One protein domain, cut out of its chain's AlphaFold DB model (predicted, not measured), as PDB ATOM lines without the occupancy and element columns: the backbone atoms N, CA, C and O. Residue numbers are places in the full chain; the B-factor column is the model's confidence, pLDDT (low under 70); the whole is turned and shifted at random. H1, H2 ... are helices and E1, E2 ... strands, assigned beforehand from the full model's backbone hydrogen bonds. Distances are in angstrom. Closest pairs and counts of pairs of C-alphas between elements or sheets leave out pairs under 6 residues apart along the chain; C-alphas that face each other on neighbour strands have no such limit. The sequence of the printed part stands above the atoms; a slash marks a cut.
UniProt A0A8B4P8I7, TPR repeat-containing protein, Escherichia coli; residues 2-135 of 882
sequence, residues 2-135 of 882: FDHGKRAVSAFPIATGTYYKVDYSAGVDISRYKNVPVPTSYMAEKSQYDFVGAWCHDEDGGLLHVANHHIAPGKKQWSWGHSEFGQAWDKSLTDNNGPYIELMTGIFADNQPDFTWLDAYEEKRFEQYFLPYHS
ATOM      1  N   PHE A   2     -35.367  48.183  41.526       80.88
ATOM      2  CA  PHE A   2     -35.516  49.609  41.833       80.88
ATOM      3  C   PHE A   2     -36.984  50.040  41.789       80.88
ATOM      4  O   PHE A   2     -37.816  49.280  41.298       80.88
ATOM      5  N   ASP A   3     -37.296  51.211  42.353       78.06
ATOM      6  CA  ASP A   3     -38.607  51.862  42.216       78.06
ATOM      7  C   ASP A   3     -38.737  52.648  40.896       78.06
ATOM      8  O   ASP A   3     -37.758  52.855  40.182       78.06
ATOM      9  N   HIS A   4     -39.941  53.131  40.573       72.06
ATOM     10  CA  HIS A   4     -40.235  53.747  39.269       72.06
ATOM     11  C   HIS A   4     -39.280  54.884  38.853       72.06
ATOM     12  O   HIS A   4     -38.915  54.978  37.681       72.06
ATOM     13  N   GLY A   5     -38.845  55.713  39.809       68.56
ATOM     14  CA  GLY A   5     -37.917  56.825  39.579       68.56
ATOM     15  C   GLY A   5     -36.434  56.480  39.761       68.56
ATOM     16  O   GLY A   5     -35.611  57.392  39.744       68.56
ATOM     17  N   LYS A   6     -36.081  55.205  39.991       75.44
ATOM     18  CA  LYS A   6     -34.729  54.761  40.397       75.44
ATOM     19  C   LYS A   6     -34.191  55.544  41.614       75.44
ATOM     20  O   LYS A   6     -32.997  55.806  41.717       75.44
ATOM     21  N   ARG A   7     -35.081  55.937  42.531       73.00
ATOM     22  CA  ARG A   7     -34.812  56.666  43.786       73.00
ATOM     23  C   ARG A   7     -34.453  55.724  44.928       73.00
ATOM     24  O   ARG A   7     -33.646  56.073  45.783       73.00
ATOM     25  N   ALA A   8     -35.066  54.543  44.949       79.56
ATOM     26  CA  ALA A   8     -34.824  53.501  45.936       79.56
ATOM     27  C   ALA A   8     -34.468  52.188  45.237       79.56
ATOM     28  O   ALA A   8     -35.056  51.823  44.216       79.56
ATOM     29  N   VAL A   9     -33.527  51.451  45.818       84.31
ATOM     30  CA  VAL A   9     -32.977  50.206  45.274       84.31
ATOM     31  C   VAL A   9     -32.982  49.132  46.356       84.31
ATOM     32  O   VAL A   9     -32.803  49.434  47.532       84.31
ATOM     33  N   SER A  10     -33.204  47.878  45.973       85.81
ATOM     34  CA  SER A  10     -33.172  46.743  46.901       85.81
ATOM     35  C   SER A  10     -32.682  45.465  46.215       85.81
ATOM     36  O   SER A  10     -32.579  45.395  44.982       85.81
ATOM     37  N   ALA A  11     -32.371  44.452  47.016       86.88
ATOM     38  CA  ALA A  11     -32.129  43.090  46.555       86.88
ATOM     39  C   ALA A  11     -33.453  42.303  46.483       86.88
ATOM     40  O   ALA A  11     -34.397  42.587  47.214       86.88
ATOM     41  N   PHE A  12     -33.520  41.313  45.587       85.56
ATOM     42  CA  PHE A  12     -34.673  40.420  45.414       85.56
ATOM     43  C   PHE A  12     -34.203  38.958  45.404       85.56
ATOM     44  O   PHE A  12     -33.152  38.689  44.818       85.56
ATOM     45  N   PRO A  13     -34.959  37.996  45.967       87.44
ATOM     46  CA  PRO A  13     -36.220  38.164  46.696       87.44
ATOM     47  C   PRO A  13     -36.038  38.611  48.151       87.44
ATOM     48  O   PRO A  13     -36.997  39.048  48.774       87.44
ATOM     49  N   ILE A  14     -34.820  38.513  48.690       91.44
ATOM     50  CA  ILE A  14     -34.516  38.919  50.063       91.44
ATOM     51  C   ILE A  14     -34.068  40.379  50.067       91.44
ATOM     52  O   ILE A  14     -32.971  40.686  49.602       91.44
ATOM     53  N   ALA A  15     -34.910  41.261  50.600       90.25
ATOM     54  CA  ALA A  15     -34.576  42.660  50.819       90.25
ATOM     55  C   ALA A  15     -33.741  42.830  52.091       90.25
ATOM     56  O   ALA A  15     -33.969  42.153  53.095       90.25
ATOM     57  N   THR A  16     -32.802  43.774  52.043       89.00
ATOM     58  CA  THR A  16     -31.966  44.204  53.172       89.00
ATOM     59  C   THR A  16     -31.870  45.726  53.188       89.00
ATOM     60  O   THR A  16     -31.842  46.338  52.121       89.00
ATOM     61  N   GLY A  17     -31.747  46.335  54.368       88.75
ATOM     62  CA  GLY A  17     -31.720  47.794  54.513       88.75
ATOM     63  C   GLY A  17     -33.110  48.410  54.351       88.75
ATOM     64  O   GLY A  17     -34.107  47.742  54.605       88.75
ATOM     65  N   THR A  18     -33.186  49.671  53.928       88.19
ATOM     66  CA  THR A  18     -34.461  50.394  53.820       88.19
ATOM     67  C   THR A  18     -34.960  50.432  52.382       88.19
ATOM     68  O   THR A  18     -34.248  50.880  51.484       88.19
ATOM     69  N   TYR A  19     -36.212  50.037  52.164       87.44
ATOM     70  CA  TYR A  19     -36.879  50.157  50.868       87.44
ATOM     71  C   TYR A  19     -38.311  50.648  51.070       87.44
ATOM     72  O   TYR A  19     -39.023  50.123  51.920       87.44
ATOM     73  N   TYR A  20     -38.725  51.693  50.343       83.75
ATOM     74  CA  TYR A  20     -40.032  52.343  50.549       83.75
ATOM     75  C   TYR A  20     -40.303  52.747  52.015       83.75
ATOM     76  O   TYR A  20     -41.414  52.613  52.517       83.75
ATOM     77  N   LYS A  21     -39.271  53.251  52.708       84.00
ATOM     78  CA  LYS A  21     -39.307  53.637  54.137       84.00
ATOM     79  C   LYS A  21     -39.594  52.479  55.112       84.00
ATOM     80  O   LYS A  21     -39.787  52.723  56.296       84.00
ATOM     81  N   VAL A  22     -39.575  51.230  54.646       87.12
ATOM     82  CA  VAL A  22     -39.679  50.035  55.492       87.12
ATOM     83  C   VAL A  22     -38.282  49.489  55.759       87.12
ATOM     84  O   VAL A  22     -37.477  49.365  54.833       87.12
ATOM     85  N   ASP A  23     -38.002  49.170  57.023       89.00
ATOM     86  CA  ASP A  23     -36.766  48.507  57.430       89.00
ATOM     87  C   ASP A  23     -36.847  46.998  57.159       89.00
ATOM     88  O   ASP A  23     -37.611  46.265  57.788       89.00
ATOM     89  N   TYR A  24     -36.025  46.537  56.222       90.94
ATOM     90  CA  TYR A  24     -35.827  45.133  55.879       90.94
ATOM     91  C   TYR A  24     -34.443  44.621  56.312       90.94
ATOM     92  O   TYR A  24     -33.994  43.582  55.830       90.94
ATOM     93  N   SER A  25     -33.734  45.308  57.215       89.69
ATOM     94  CA  SER A  25     -32.388  44.941  57.697       89.69
ATOM     95  C   SER A  25     -32.263  43.496  58.197       89.69
ATOM     96  O   SER A  25     -31.198  42.896  58.061       89.69
ATOM     97  N   ALA A  26     -33.354  42.904  58.691       92.12
ATOM     98  CA  ALA A  26     -33.418  41.509  59.125       92.12
ATOM     99  C   ALA A  26     -33.330  40.468  57.985       92.12
ATOM    100  O   ALA A  26     -33.208  39.277  58.270       92.12
ATOM    101  N   GLY A  27     -33.392  40.884  56.716       91.81
ATOM    102  CA  GLY A  27     -33.431  39.980  55.567       91.81
ATOM    103  C   GLY A  27     -34.832  39.411  55.354       91.81
ATOM    104  O   GLY A  27     -35.143  38.305  55.796       91.81
ATOM    105  N   VAL A  28     -35.690  40.160  54.663       93.62
ATOM    106  CA  VAL A  28     -37.107  39.809  54.484       93.62
ATOM    107  C   VAL A  28     -37.372  39.342  53.058       93.62
ATOM    108  O   VAL A  28     -36.984  40.002  52.099       93.62
ATOM    109  N   ASP A  29     -38.067  38.213  52.914       92.19
ATOM    110  CA  ASP A  29     -38.514  37.708  51.614       92.19
ATOM    111  C   ASP A  29     -39.691  38.538  51.083       92.19
ATOM    112  O   ASP A  29     -40.852  38.268  51.401       92.19
ATOM    113  N   ILE A  30     -39.390  39.544  50.267       90.88
ATOM    114  CA  ILE A  30     -40.371  40.442  49.647       90.88
ATOM    115  C   ILE A  30     -40.975  39.870  48.355       90.88
ATOM    116  O   ILE A  30     -41.788  40.534  47.716       90.88
ATOM    117  N   SER A  31     -40.654  38.620  47.988       88.38
ATOM    118  CA  SER A  31     -41.435  37.885  46.977       88.38
ATOM    119  C   SER A  31     -42.814  37.460  47.496       88.38
ATOM    120  O   SER A  31     -43.701  37.106  46.721       88.38
ATOM    121  N   ARG A  32     -43.019  37.502  48.819       89.69
ATOM    122  CA  ARG A  32     -44.279  37.154  49.480       89.69
ATOM    123  C   ARG A  32     -45.095  38.410  49.736       89.69
ATOM    124  O   ARG A  32     -44.706  39.209  50.578       89.69
ATOM    125  N   TYR A  33     -46.268  38.523  49.111       88.62
ATOM    126  CA  TYR A  33     -47.196  39.652  49.300       88.62
ATOM    127  C   TYR A  33     -47.416  40.012  50.782       88.62
ATOM    128  O   TYR A  33     -47.278  41.170  51.160       88.62
ATOM    129  N   LYS A  34     -47.610  39.012  51.653       90.50
ATOM    130  CA  LYS A  34     -47.805  39.228  53.097       90.50
ATOM    131  C   LYS A  34     -46.655  39.943  53.827       90.50
ATOM    132  O   LYS A  34     -46.859  40.457  54.919       90.50
ATOM    133  N   ASN A  35     -45.451  39.936  53.252       92.31
ATOM    134  CA  ASN A  35     -44.254  40.561  53.817       92.31
ATOM    135  C   ASN A  35     -44.029  41.988  53.286       92.31
ATOM    136  O   ASN A  35     -43.019  42.601  53.619       92.31
ATOM    137  N   VAL A  36     -44.930  42.501  52.444       91.69
ATOM    138  CA  VAL A  36     -44.832  43.811  51.791       91.69
ATOM    139  C   VAL A  36     -45.860  44.727  52.443       91.69
ATOM    140  O   VAL A  36     -47.020  44.696  52.054       91.69
ATOM    141  N   PRO A  37     -45.515  45.518  53.467       91.50
ATOM    142  CA  PRO A  37     -46.522  46.179  54.287       91.50
ATOM    143  C   PRO A  37     -46.973  47.532  53.711       91.50
ATOM    144  O   PRO A  37     -47.911  48.120  54.234       91.50
ATOM    145  N   VAL A  38     -46.344  48.047  52.654       90.38
ATOM    146  CA  VAL A  38     -46.665  49.351  52.043       90.38
ATOM    147  C   VAL A  38     -46.795  49.222  50.522       90.38
ATOM    148  O   VAL A  38     -46.257  48.258  49.964       90.38
ATOM    149  N   PRO A  39     -47.436  50.182  49.829       89.19
ATOM    150  CA  PRO A  39     -47.455  50.205  48.371       89.19
ATOM    151  C   PRO A  39     -46.035  50.178  47.809       89.19
ATOM    152  O   PRO A  39     -45.218  51.045  48.123       89.19
ATOM    153  N   THR A  40     -45.724  49.166  47.001       88.50
ATOM    154  CA  THR A  40     -44.344  48.894  46.586       88.50
ATOM    155  C   THR A  40     -44.284  48.499  45.115       88.50
ATOM    156  O   THR A  40     -45.020  47.625  44.655       88.50
ATOM    157  N   SER A  41     -43.381  49.149  44.374       88.12
ATOM    158  CA  SER A  41     -43.051  48.808  42.988       88.12
ATOM    159  C   SER A  41     -41.730  48.059  42.920       88.12
ATOM    160  O   SER A  41     -40.814  48.374  43.668       88.12
ATOM    161  N   TYR A  42     -41.632  47.092  42.017       86.38
ATOM    162  CA  TYR A  42     -40.473  46.237  41.825       86.38
ATOM    163  C   TYR A  42     -40.113  46.199  40.348       86.38
ATOM    164  O   TYR A  42     -40.764  45.493  39.581       86.38
ATOM    165  N   MET A  43     -39.072  46.920  39.935       87.12
ATOM    166  CA  MET A  43     -38.525  46.788  38.585       87.12
ATOM    167  C   MET A  43     -37.267  45.925  38.614       87.12
ATOM    168  O   MET A  43     -36.338  46.174  39.393       87.12
ATOM    169  N   ALA A  44     -37.231  44.894  37.774       85.81
ATOM    170  CA  ALA A  44     -36.022  44.111  37.571       85.81
ATOM    171  C   ALA A  44     -34.994  44.963  36.821       85.81
ATOM    172  O   ALA A  44     -35.307  45.560  35.798       85.81
ATOM    173  N   GLU A  45     -33.757  45.001  37.316       76.94
ATOM    174  CA  GLU A  45     -32.709  45.812  36.691       76.94
ATOM    175  C   GLU A  45     -32.220  45.200  35.378       76.94
ATOM    176  O   GLU A  45     -32.067  45.894  34.378       76.94
ATOM    177  N   LYS A  46     -31.978  43.886  35.383       79.31
ATOM    178  CA  LYS A  46     -31.604  43.103  34.205       79.31
ATOM    179  C   LYS A  46     -32.164  41.699  34.334       79.31
ATOM    180  O   LYS A  46     -32.194  41.125  35.422       79.31
ATOM    181  N   SER A  47     -32.557  41.121  33.208       82.94
ATOM    182  CA  SER A  47     -32.932  39.718  33.126       82.94
ATOM    183  C   SER A  47     -32.477  39.148  31.788       82.94
ATOM    184  O   SER A  47     -32.677  39.775  30.757       82.94
ATOM    185  N   GLN A  48     -31.861  37.966  31.823       87.62
ATOM    186  CA  GLN A  48     -31.457  37.210  30.628       87.62
ATOM    187  C   GLN A  48     -32.536  36.221  30.168       87.62
ATOM    188  O   GLN A  48     -32.307  35.423  29.267       87.62
ATOM    189  N   TYR A  49     -33.684  36.218  30.844       89.44
ATOM    190  CA  TYR A  49     -34.753  35.262  30.605       89.44
ATOM    191  C   TYR A  49     -35.891  35.913  29.841       89.44
ATOM    192  O   TYR A  49     -36.250  37.055  30.127       89.44
ATOM    193  N   ASP A  50     -36.543  35.142  28.982       93.12
ATOM    194  CA  ASP A  50     -37.705  35.571  28.203       93.12
ATOM    195  C   ASP A  50     -39.017  35.532  29.004       93.12
ATOM    196  O   ASP A  50     -40.086  35.544  28.413       93.12
ATOM    197  N   PHE A  51     -38.972  35.463  30.342       92.44
ATOM    198  CA  PHE A  51     -40.186  35.372  31.159       92.44
ATOM    199  C   PHE A  51     -40.143  36.179  32.464       92.44
ATOM    200  O   PHE A  51     -39.073  36.469  33.015       92.44
ATOM    201  N   VAL A  52     -41.320  36.520  32.980       91.62
ATOM    202  CA  VAL A  52     -41.568  36.984  34.355       91.62
ATOM    203  C   VAL A  52     -42.893  36.394  34.821       91.62
ATOM    204  O   VAL A  52     -43.764  36.136  34.002       91.62
ATOM    205  N   GLY A  53     -43.069  36.144  36.113       89.69
ATOM    206  CA  GLY A  53     -44.303  35.537  36.587       89.69
ATOM    207  C   GLY A  53     -44.650  35.881  38.017       89.69
ATOM    208  O   GLY A  53     -43.788  36.267  38.803       89.69
ATOM    209  N   ALA A  54     -45.923  35.686  38.331       89.88
ATOM    210  CA  ALA A  54     -46.473  35.748  39.671       89.88
ATOM    211  C   ALA A  54     -47.102  34.397  40.031       89.88
ATOM    212  O   ALA A  54     -47.587  33.664  39.165       89.88
ATOM    213  N   TRP A  55     -47.074  34.064  41.318       90.56
ATOM    214  CA  TRP A  55     -47.609  32.814  41.841       90.56
ATOM    215  C   TRP A  55     -48.479  33.075  43.068       90.56
ATOM    216  O   TRP A  55     -48.021  33.687  44.037       90.56
ATOM    217  N   CYS A  56     -49.713  32.577  43.036       89.25
ATOM    218  CA  CYS A  56     -50.623  32.568  44.169       89.25
ATOM    219  C   CYS A  56     -50.472  31.244  44.925       89.25
ATOM    220  O   CYS A  56     -50.802  30.170  44.426       89.25
ATOM    221  N   HIS A  57     -49.944  31.314  46.148       85.81
ATOM    222  CA  HIS A  57     -49.678  30.116  46.947       85.81
ATOM    223  C   HIS A  57     -50.944  29.406  47.429       85.81
ATOM    224  O   HIS A  57     -50.898  28.188  47.589       85.81
ATOM    225  N   ASP A  58     -52.031  30.145  47.636       85.50
ATOM    226  CA  ASP A  58     -53.269  29.604  48.199       85.50
ATOM    227  C   ASP A  58     -54.152  28.939  47.128       85.50
ATOM    228  O   ASP A  58     -54.920  28.033  47.443       85.50
ATOM    229  N   GLU A  59     -53.997  29.335  45.860       86.56
ATOM    230  CA  GLU A  59     -54.787  28.818  44.730       86.56
ATOM    231  C   GLU A  59     -54.076  27.726  43.910       86.56
ATOM    232  O   GLU A  59     -54.666  27.182  42.981       86.56
ATOM    233  N   ASP A  60     -52.814  27.403  44.222       89.25
ATOM    234  CA  ASP A  60     -51.946  26.556  43.381       89.25
ATOM    235  C   ASP A  60     -51.914  27.016  41.908       89.25
ATOM    236  O   ASP A  60     -51.854  26.206  40.984       89.25
ATOM    237  N   GLY A  61     -51.954  28.330  41.678       91.69
ATOM    238  CA  GLY A  61     -52.058  28.920  40.348       91.69
ATOM    239  C   GLY A  61     -51.146  30.126  40.171       91.69
ATOM    240  O   GLY A  61     -50.844  30.859  41.114       91.69
ATOM    241  N   GLY A  62     -50.697  30.356  38.942       90.69
ATOM    242  CA  GLY A  62     -49.875  31.505  38.605       90.69
ATOM    243  C   GLY A  62     -50.071  31.999  37.182       90.69
ATOM    244  O   GLY A  62     -50.655  31.330  36.328       90.69
ATOM    245  N   LEU A  63     -49.535  33.191  36.944       92.12
ATOM    246  CA  LEU A  63     -49.507  33.857  35.650       92.12
ATOM    247  C   LEU A  63     -48.052  34.060  35.241       92.12
ATOM    248  O   LEU A  63     -47.253  34.598  36.011       92.12
ATOM    249  N   LEU A  64     -47.717  33.651  34.026       93.62
ATOM    250  CA  LEU A  64     -46.438  33.924  33.388       93.62
ATOM    251  C   LEU A  64     -46.656  34.909  32.250       93.62
ATOM    252  O   LEU A  64     -47.618  34.813  31.497       93.62
ATOM    253  N   HIS A  65     -45.719  35.821  32.096       94.06
ATOM    254  CA  HIS A  65     -45.485  36.547  30.867       94.06
ATOM    255  C   HIS A  65     -44.260  35.940  30.188       94.06
ATOM    256  O   HIS A  65     -43.258  35.691  30.860       94.06
ATOM    257  N   VAL A  66     -44.347  35.700  28.879       94.56
ATOM    258  CA  VAL A  66     -43.232  35.248  28.040       94.56
ATOM    259  C   VAL A  66     -43.098  36.162  26.823       94.56
ATOM    260  O   VAL A  66     -44.064  36.364  26.084       94.56
ATOM    261  N   ALA A  67     -41.900  36.698  26.598       94.25
ATOM    262  CA  ALA A  67     -41.515  37.465  25.418       94.25
ATOM    263  C   ALA A  67     -39.984  37.542  25.304       94.25
ATOM    264  O   ALA A  67     -39.283  37.523  26.311       94.25
ATOM    265  N   ASN A  68     -39.469  37.703  24.082       92.31
ATOM    266  CA  ASN A  68     -38.035  37.888  23.842       92.31
ATOM    267  C   ASN A  68     -37.503  39.077  24.660       92.31
ATOM    268  O   ASN A  68     -37.907  40.213  24.418       92.31
ATOM    269  N   HIS A  69     -36.577  38.842  25.588       91.19
ATOM    270  CA  HIS A  69     -36.060  39.858  26.506       91.19
ATOM    271  C   HIS A  69     -35.238  40.963  25.824       91.19
ATOM    272  O   HIS A  69     -35.009  42.003  26.432       91.19
ATOM    273  N   HIS A  70     -34.815  40.793  24.567       90.69
ATOM    274  CA  HIS A  70     -34.237  41.883  23.770       90.69
ATOM    275  C   HIS A  70     -35.297  42.870  23.264       90.69
ATOM    276  O   HIS A  70     -34.975  44.021  22.981       90.69
ATOM    277  N   ILE A  71     -36.553  42.426  23.152       90.75
ATOM    278  CA  ILE A  71     -37.709  43.246  22.763       90.75
ATOM    279  C   ILE A  71     -38.487  43.692  24.000       90.75
ATOM    280  O   ILE A  71     -38.923  44.832  24.054       90.75
ATOM    281  N   ALA A  72     -38.640  42.827  25.001       91.19
ATOM    282  CA  ALA A  72     -39.386  43.072  26.231       91.19
ATOM    283  C   ALA A  72     -38.488  43.004  27.489       91.19
ATOM    284  O   ALA A  72     -38.698  42.134  28.343       91.19
ATOM    285  N   PRO A  73     -37.441  43.847  27.614       90.06
ATOM    286  CA  PRO A  73     -36.508  43.752  28.737       90.06
ATOM    287  C   PRO A  73     -37.119  44.210  30.069       90.06
ATOM    288  O   PRO A  73     -36.717  43.709  31.123       90.06
ATOM    289  N   GLY A  74     -38.067  45.153  30.043       89.25
ATOM    290  CA  GLY A  74     -38.671  45.732  31.239       89.25
ATOM    291  C   GLY A  74     -39.581  44.738  31.957       89.25
ATOM    292  O   GLY A  74     -40.503  44.184  31.361       89.25
ATOM    293  N   LYS A  75     -39.355  44.531  33.258       89.12
ATOM    294  CA  LYS A  75     -40.160  43.633  34.103       89.12
ATOM    295  C   LYS A  75     -40.518  44.349  35.391       89.12
ATOM    296  O   LYS A  75     -39.626  44.668  36.179       89.12
ATOM    297  N   LYS A  76     -41.810  44.597  35.591       88.50
ATOM    298  CA  LYS A  76     -42.344  45.327  36.738       88.50
ATOM    299  C   LYS A  76     -43.442  44.522  37.418       88.50
ATOM    300  O   LYS A  76     -44.354  44.023  36.764       88.50
ATOM    301  N   GLN A  77     -43.377  44.482  38.739       88.56
ATOM    302  CA  GLN A  77     -44.488  44.090  39.592       88.56
ATOM    303  C   GLN A  77     -44.824  45.247  40.533       88.56
ATOM    304  O   GLN A  77     -43.931  45.955  40.995       88.56
ATOM    305  N   TRP A  78     -46.101  45.444  40.828       89.38
ATOM    306  CA  TRP A  78     -46.556  46.408  41.822       89.38
ATOM    307  C   TRP A  78     -47.683  45.831  42.677       89.38
ATOM    308  O   TRP A  78     -48.422  44.965  42.218       89.38
ATOM    309  N   SER A  79     -47.800  46.287  43.924       89.56
ATOM    310  CA  SER A  79     -48.920  45.976  44.820       89.56
ATOM    311  C   SER A  79     -49.146  47.127  45.805       89.56
ATOM    312  O   SER A  79     -48.195  47.834  46.149       89.56
ATOM    313  N   TRP A  80     -50.375  47.264  46.312       88.38
ATOM    314  CA  TRP A  80     -50.734  48.193  47.393       88.38
ATOM    315  C   TRP A  80     -50.154  47.800  48.766       88.38
ATOM    316  O   TRP A  80     -50.230  48.575  49.720       88.38
ATOM    317  N   GLY A  81     -49.534  46.621  48.865       90.44
ATOM    318  CA  GLY A  81     -49.032  46.060  50.117       90.44
ATOM    319  C   GLY A  81     -50.128  45.359  50.929       90.44
ATOM    320  O   GLY A  81     -51.293  45.354  50.558       90.44
ATOM    321  N   HIS A  82     -49.741  44.738  52.039       91.50
ATOM    322  CA  HIS A  82     -50.583  43.855  52.850       91.50
ATOM    323  C   HIS A  82     -50.980  44.443  54.218       91.50
ATOM    324  O   HIS A  82     -51.530  43.741  55.066       91.50
ATOM    325  N   SER A  83     -50.700  45.723  54.468       91.62
ATOM    326  CA  SER A  83     -51.216  46.414  55.659       91.62
ATOM    327  C   SER A  83     -52.686  46.802  55.496       91.62
ATOM    328  O   SER A  83     -53.268  46.619  54.428       91.62
ATOM    329  N   GLU A  84     -53.279  47.376  56.547       92.00
ATOM    330  CA  GLU A  84     -54.651  47.896  56.512       92.00
ATOM    331  C   GLU A  84     -54.889  48.818  55.311       92.00
ATOM    332  O   GLU A  84     -55.922  48.703  54.656       92.00
ATOM    333  N   PHE A  85     -53.925  49.693  54.991       90.69
ATOM    334  CA  PHE A  85     -53.990  50.561  53.814       90.69
ATOM    335  C   PHE A  85     -54.176  49.758  52.520       90.69
ATOM    336  O   PHE A  85     -55.112  50.013  51.766       90.69
ATOM    337  N   GLY A  86     -53.321  48.762  52.273       90.00
ATOM    338  CA  GLY A  86     -53.391  47.964  51.050       90.00
ATOM    339  C   GLY A  86     -54.638  47.084  50.976       90.00
ATOM    340  O   GLY A  86     -55.288  47.022  49.938       90.00
ATOM    341  N   GLN A  87     -55.062  46.513  52.104       90.06
ATOM    342  CA  GLN A  87     -56.299  45.732  52.182       90.06
ATOM    343  C   GLN A  87     -57.555  46.589  51.950       90.06
ATOM    344  O   GLN A  87     -58.537  46.103  51.391       90.06
ATOM    345  N   ALA A  88     -57.551  47.864  52.358       90.56
ATOM    346  CA  ALA A  88     -58.643  48.792  52.058       90.56
ATOM    347  C   ALA A  88     -58.738  49.095  50.551       90.56
ATOM    348  O   ALA A  88     -59.843  49.154  50.003       90.56
ATOM    349  N   TRP A  89     -57.596  49.206  49.868       88.50
ATOM    350  CA  TRP A  89     -57.546  49.307  48.409       88.50
ATOM    351  C   TRP A  89     -58.006  48.018  47.723       88.50
ATOM    352  O   TRP A  89     -58.820  48.093  46.808       88.50
ATOM    353  N   ASP A  90     -57.582  46.846  48.200       87.38
ATOM    354  CA  ASP A  90     -58.021  45.550  47.660       87.38
ATOM    355  C   ASP A  90     -59.555  45.402  47.722       87.38
ATOM    356  O   ASP A  90     -60.178  44.994  46.740       87.38
ATOM    357  N   LYS A  91     -60.186  45.820  48.833       87.19
ATOM    358  CA  LYS A  91     -61.658  45.879  48.983       87.19
ATOM    359  C   LYS A  91     -62.330  46.893  48.050       87.19
ATOM    360  O   LYS A  91     -63.511  46.758  47.755       87.19
ATOM    361  N   SER A  92     -61.614  47.942  47.649       86.75
ATOM    362  CA  SER A  92     -62.150  48.995  46.776       86.75
ATOM    363  C   SER A  92     -61.990  48.657  45.292       86.75
ATOM    364  O   SER A  92     -62.731  49.180  44.462       86.75
ATOM    365  N   LEU A  93     -61.023  47.801  44.955       86.12
ATOM    366  CA  LEU A  93     -60.686  47.420  43.580       86.12
ATOM    367  C   LEU A  93     -61.200  46.033  43.191       86.12
ATOM    368  O   LEU A  93     -61.278  45.729  42.001       86.12
ATOM    369  N   THR A  94     -61.533  45.186  44.164       83.38
ATOM    370  CA  THR A  94     -62.019  43.826  43.924       83.38
ATOM    371  C   THR A  94     -63.277  43.546  44.735       83.38
ATOM    372  O   THR A  94     -63.375  43.948  45.892       83.38
ATOM    373  N   ASP A  95     -64.221  42.807  44.145       83.50
ATOM    374  CA  ASP A  95     -65.409  42.356  44.874       83.50
ATOM    375  C   ASP A  95     -65.054  41.211  45.837       83.50
ATOM    376  O   ASP A  95     -65.381  41.259  47.019       83.50
ATOM    377  N   ASN A  96     -64.385  40.164  45.322       81.19
ATOM    378  CA  ASN A  96     -64.080  38.931  46.068       81.19
ATOM    379  C   ASN A  96     -62.692  38.328  45.760       81.19
ATOM    380  O   ASN A  96     -62.376  37.250  46.258       81.19
ATOM    381  N   ASN A  97     -61.879  38.971  44.914       74.56
ATOM    382  CA  ASN A  97     -60.644  38.380  44.374       74.56
ATOM    383  C   ASN A  97     -59.399  38.619  45.248       74.56
ATOM    384  O   ASN A  97     -58.357  38.027  44.981       74.56
ATOM    385  N   GLY A  98     -59.508  39.423  46.309       77.69
ATOM    386  CA  GLY A  98     -58.458  39.561  47.315       77.69
ATOM    387  C   GLY A  98     -57.238  40.359  46.821       77.69
ATOM    388  O   GLY A  98     -57.423  41.365  46.139       77.69
ATOM    389  N   PRO A  99     -56.004  39.963  47.197       80.50
ATOM    390  CA  PRO A  99     -54.784  40.736  46.954       80.50
ATOM    391  C   PRO A  99     -54.573  41.181  45.503       80.50
ATOM    392  O   PRO A  99     -54.485  40.354  44.592       80.50
ATOM    393  N   TYR A 100     -54.386  42.486  45.299       83.62
ATOM    394  CA  TYR A 100     -54.088  43.068  43.993       83.62
ATOM    395  C   TYR A 100     -52.585  43.052  43.665       83.62
ATOM    396  O   TYR A 100     -51.732  43.457  44.471       83.62
ATOM    397  N   ILE A 101     -52.263  42.659  42.428       85.44
ATOM    398  CA  ILE A 101     -50.952  42.887  41.814       85.44
ATOM    399  C   ILE A 101     -51.100  43.488  40.416       85.44
ATOM    400  O   ILE A 101     -52.007  43.146  39.663       85.44
ATOM    401  N   GLU A 102     -50.140  44.322  40.038       87.44
ATOM    402  CA  GLU A 102     -49.984  44.826  38.679       87.44
ATOM    403  C   GLU A 102     -48.712  44.209  38.082       87.44
ATOM    404  O   GLU A 102     -47.602  44.496  38.541       87.44
ATOM    405  N   LEU A 103     -48.858  43.337  37.080       87.88
ATOM    406  CA  LEU A 103     -47.734  42.784  36.323       87.88
ATOM    407  C   LEU A 103     -47.609  43.543  35.002       87.88
ATOM    408  O   LEU A 103     -48.492  43.473  34.151       87.88
ATOM    409  N   MET A 104     -46.499  44.248  34.817       87.69
ATOM    410  CA  MET A 104     -46.229  45.042  33.621       87.69
ATOM    411  C   MET A 104     -44.909  44.643  32.994       87.69
ATOM    412  O   MET A 104     -43.927  44.365  33.687       87.69
ATOM    413  N   THR A 105     -44.872  44.683  31.668       88.88
ATOM    414  CA  THR A 105     -43.672  44.379  30.895       88.88
ATOM    415  C   THR A 105     -43.407  45.469  29.870       88.88
ATOM    416  O   THR A 105     -44.269  45.810  29.063       88.88
ATOM    417  N   GLY A 106     -42.214  46.049  29.957       88.69
ATOM    418  CA  GLY A 106     -41.762  47.138  29.102       88.69
ATOM    419  C   GLY A 106     -41.268  46.614  27.765       88.69
ATOM    420  O   GLY A 106     -40.493  45.658  27.730       88.69
ATOM    421  N   ILE A 107     -41.700  47.247  26.676       89.62
ATOM    422  CA  ILE A 107     -41.306  46.921  25.304       89.62
ATOM    423  C   ILE A 107     -40.321  47.979  24.800       89.62
ATOM    424  O   ILE A 107     -40.565  49.166  24.951       89.62
ATOM    425  N   PHE A 108     -39.182  47.548  24.257       88.50
ATOM    426  CA  PHE A 108     -38.026  48.367  23.866       88.50
ATOM    427  C   PHE A 108     -37.497  49.303  24.969       88.50
ATOM    428  O   PHE A 108     -36.726  50.220  24.690       88.50
ATOM    429  N   ALA A 109     -37.861  49.043  26.228       85.69
ATOM    430  CA  ALA A 109     -37.476  49.828  27.390       85.69
ATOM    431  C   ALA A 109     -37.236  48.933  28.611       85.69
ATOM    432  O   ALA A 109     -37.944  47.949  28.830       85.69
ATOM    433  N   ASP A 110     -36.240  49.297  29.424       78.12
ATOM    434  CA  ASP A 110     -35.952  48.683  30.730       78.12
ATOM    435  C   ASP A 110     -36.968  49.097  31.816       78.12
ATOM    436  O   ASP A 110     -36.954  48.569  32.927       78.12
ATOM    437  N   ASN A 111     -37.858  50.035  31.486       75.38
ATOM    438  CA  ASN A 111     -38.927  50.565  32.327       75.38
ATOM    439  C   ASN A 111     -40.306  50.278  31.694       75.38
ATOM    440  O   ASN A 111     -40.398  49.605  30.675       75.38
ATOM    441  N   GLN A 112     -41.388  50.766  32.301       74.88
ATOM    442  CA  GLN A 112     -42.761  50.522  31.848       74.88
ATOM    443  C   GLN A 112     -43.081  51.096  30.445       74.88
ATOM    444  O   GLN A 112     -43.667  50.354  29.658       74.88
ATOM    445  N   PRO A 113     -42.731  52.352  30.090       79.50
ATOM    446  CA  PRO A 113     -43.041  52.915  28.767       79.50
ATOM    447  C   PRO A 113     -41.881  52.766  27.768       79.50
ATOM    448  O   PRO A 113     -40.722  52.936  28.148       79.50
ATOM    449  N   ASP A 114     -42.191  52.541  26.483       83.94
ATOM    450  CA  ASP A 114     -41.248  52.815  25.386       83.94
ATOM    451  C   ASP A 114     -41.134  54.335  25.218       83.94
ATOM    452  O   ASP A 114     -42.080  54.994  24.794       83.94
ATOM    453  N   PHE A 115     -39.979  54.894  25.572       83.25
ATOM    454  CA  PHE A 115     -39.711  56.330  25.470       83.25
ATOM    455  C   PHE A 115     -39.124  56.740  24.116       83.25
ATOM    456  O   PHE A 115     -38.747  57.894  23.923       83.25
ATOM    457  N   THR A 116     -38.977  55.814  23.172       83.44
ATOM    458  CA  THR A 116     -38.409  56.125  21.860       83.44
ATOM    459  C   THR A 116     -39.465  56.656  20.891       83.44
ATOM    460  O   THR A 116     -40.659  56.388  21.008       83.44
ATOM    461  N   TRP A 117     -39.010  57.427  19.906       87.00
ATOM    462  CA  TRP A 117     -39.860  57.902  18.819       87.00
ATOM    463  C   TRP A 117     -39.957  56.841  17.729       87.00
ATOM    464  O   TRP A 117     -38.977  56.153  17.450       87.00
ATOM    465  N   LEU A 118     -41.119  56.759  17.085       89.00
ATOM    466  CA  LEU A 118     -41.226  56.147  15.767       89.00
ATOM    467  C   LEU A 118     -40.850  57.200  14.726       89.00
ATOM    468  O   LEU A 118     -41.396  58.310  14.743       89.00
ATOM    469  N   ASP A 119     -39.945  56.862  13.811       87.75
ATOM    470  CA  ASP A 119     -39.771  57.648  12.591       87.75
ATOM    471  C   ASP A 119     -41.076  57.640  11.772       87.75
ATOM    472  O   ASP A 119     -41.999  56.854  12.005       87.75
ATOM    473  N   ALA A 120     -41.187  58.546  10.795       85.62
ATOM    474  CA  ALA A 120     -42.411  58.697  10.012       85.62
ATOM    475  C   ALA A 120     -42.862  57.357   9.393       85.62
ATOM    476  O   ALA A 120     -42.214  56.831   8.485       85.62
ATOM    477  N   TYR A 121     -44.018  56.868   9.856       87.44
ATOM    478  CA  TYR A 121     -44.647  55.605   9.455       87.44
ATOM    479  C   TYR A 121     -43.873  54.335   9.827       87.44
ATOM    480  O   TYR A 121     -44.202  53.268   9.313       87.44
ATOM    481  N   GLU A 122     -42.858  54.426  10.686       87.94
ATOM    482  CA  GLU A 122     -42.193  53.257  11.255       87.94
ATOM    483  C   GLU A 122     -43.200  52.405  12.043       87.94
ATOM    484  O   GLU A 122     -44.093  52.918  12.717       87.94
ATOM    485  N   GLU A 123     -43.044  51.086  11.965       88.75
ATOM    486  CA  GLU A 123     -43.826  50.131  12.738       88.75
ATOM    487  C   GLU A 123     -42.873  49.274  13.566       88.75
ATOM    488  O   GLU A 123     -41.954  48.650  13.033       88.75
ATOM    489  N   LYS A 124     -43.137  49.191  14.870       89.31
ATOM    490  CA  LYS A 124     -42.514  48.198  15.741       89.31
ATOM    491  C   LYS A 124     -43.505  47.078  16.017       89.31
ATOM    492  O   LYS A 124     -44.627  47.330  16.449       89.31
ATOM    493  N   ARG A 125     -43.078  45.836  15.788       88.50
ATOM    494  CA  ARG A 125     -43.857  44.630  16.090       88.50
ATOM    495  C   ARG A 125     -43.216  43.865  17.229       88.50
ATOM    496  O   ARG A 125     -42.001  43.685  17.259       88.50
ATOM    497  N   PHE A 126     -44.053  43.390  18.131       91.31
ATOM    498  CA  PHE A 126     -43.659  42.540  19.236       91.31
ATOM    499  C   PHE A 126     -44.799  41.577  19.557       91.31
ATOM    500  O   PHE A 126     -45.958  41.835  19.232       91.31
ATOM    501  N   GLU A 127     -44.458  40.471  20.203       92.12
ATOM    502  CA  GLU A 127     -45.414  39.483  20.688       92.12
ATOM    503  C   GLU A 127     -45.165  39.257  22.175       92.12
ATOM    504  O   GLU A 127     -44.017  39.196  22.623       92.12
ATOM    505  N   GLN A 128     -46.248  39.143  22.936       92.31
ATOM    506  CA  GLN A 128     -46.215  38.825  24.355       92.31
ATOM    507  C   GLN A 128     -47.264  37.763  24.643       92.31
ATOM    508  O   GLN A 128     -48.390  37.839  24.152       92.31
ATOM    509  N   TYR A 129     -46.892  36.792  25.462       93.81
ATOM    510  CA  TYR A 129     -47.757  35.690  25.849       93.81
ATOM    511  C   TYR A 129     -48.032  35.792  27.346       93.81
ATOM    512  O   TYR A 129     -47.096  35.769  28.138       93.81
ATOM    513  N   PHE A 130     -49.304  35.894  27.732       93.75
ATOM    514  CA  PHE A 130     -49.748  35.814  29.125       93.75
ATOM    515  C   PHE A 130     -50.376  34.440  29.342       93.75
ATOM    516  O   PHE A 130     -51.396  34.113  28.736       93.75
ATOM    517  N   LEU A 131     -49.715  33.607  30.140       93.50
ATOM    518  CA  LEU A 131     -49.933  32.169  30.195       93.50
ATOM    519  C   LEU A 131     -50.245  31.727  31.632       93.50
ATOM    520  O   LEU A 131     -49.437  31.986  32.528       93.50
ATOM    521  N   PRO A 132     -51.375  31.046  31.879       92.62
ATOM    522  CA  PRO A 132     -51.644  30.455  33.181       92.62
ATOM    523  C   PRO A 132     -50.815  29.179  33.383       92.62
ATOM    524  O   PRO A 132     -50.551  28.433  32.435       92.62
ATOM    525  N   TYR A 133     -50.448  28.891  34.628       95.00
ATOM    526  CA  TYR A 133     -49.845  27.614  35.017       95.00
ATOM    527  C   TYR A 133     -50.226  27.232  36.449       95.00
ATOM    528  O   TYR A 133     -50.646  28.084  37.231       95.00
ATOM    529  N   HIS A 134     -50.073  25.954  36.794       94.38
ATOM    530  CA  HIS A 134     -50.375  25.434  38.129       94.38
ATOM    531  C   HIS A 134     -49.383  24.341  38.556       94.38
ATOM    532  O   HIS A 134     -48.550  23.881  37.767       94.38
ATOM    533  N   SER A 135     -49.468  23.927  39.821       92.62
ATOM    534  CA  SER A 135     -48.778  22.786  40.446       92.62
ATOM    535  C   SER A 135     -47.247  22.797  40.536       92.62
ATOM    536  O   SER A 135     -46.696  22.034  41.330       92.62
TER     537      SER A 135
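What this domain is: This is residues 2 to 135 of the 882 residues of the protein "TPR repeat-containing protein" of Escherichia coli (UniProt A0A8B4P8I7). Amid little regular structure, two small antiparallel sheets, E1-E4-E5 and E2-E3-E6, lie face to face as a sandwich; H1 sits past the end of E4, and loop residues 117 to 123 stick out. The 134 printed residues, 43 in named elements, run E1 E2 E3 E4 H1 E5 E6, class mixed. The whole is compact, radius of gyration of the C-alphas 16.2 A, spanning 49 by 32 by 29 A.

Where its parts are: One sheet has E1, residues 40 to 43, from C-alpha 40 at (-44.344, 48.894, 46.586), E4, 74 to 79, 17.0 A, and E5, 102 to 106. The other has E2, 51 to 56, E3, 61 to 66, and E6, 129 to 134, ending at (-50.375, 25.434, 38.129). H1 is residues 84 to 93.

How they stand to each other: Within hydrogen-bond range are N 42 and O 77 of E1 and E4, 2.8 A; N 76 and O 104 of E4 and E5, 2.9 A; N 65 and O 52 of hairpin E2 and E3, 2.7 A; N 62 and O 133 of E3 and E6, 2.8 A; and every O i to N i+4 pair in H1. Between sheets, the closest C-alphas of E2 and E4 are Val 52 and Lys 75, 6.8 A. H1 is not on either sheet.

The domain as a whole: The printed part has no cut. The E5 to E6 link, 22 residues, is long. Gly 5 is under 70 in pLDDT.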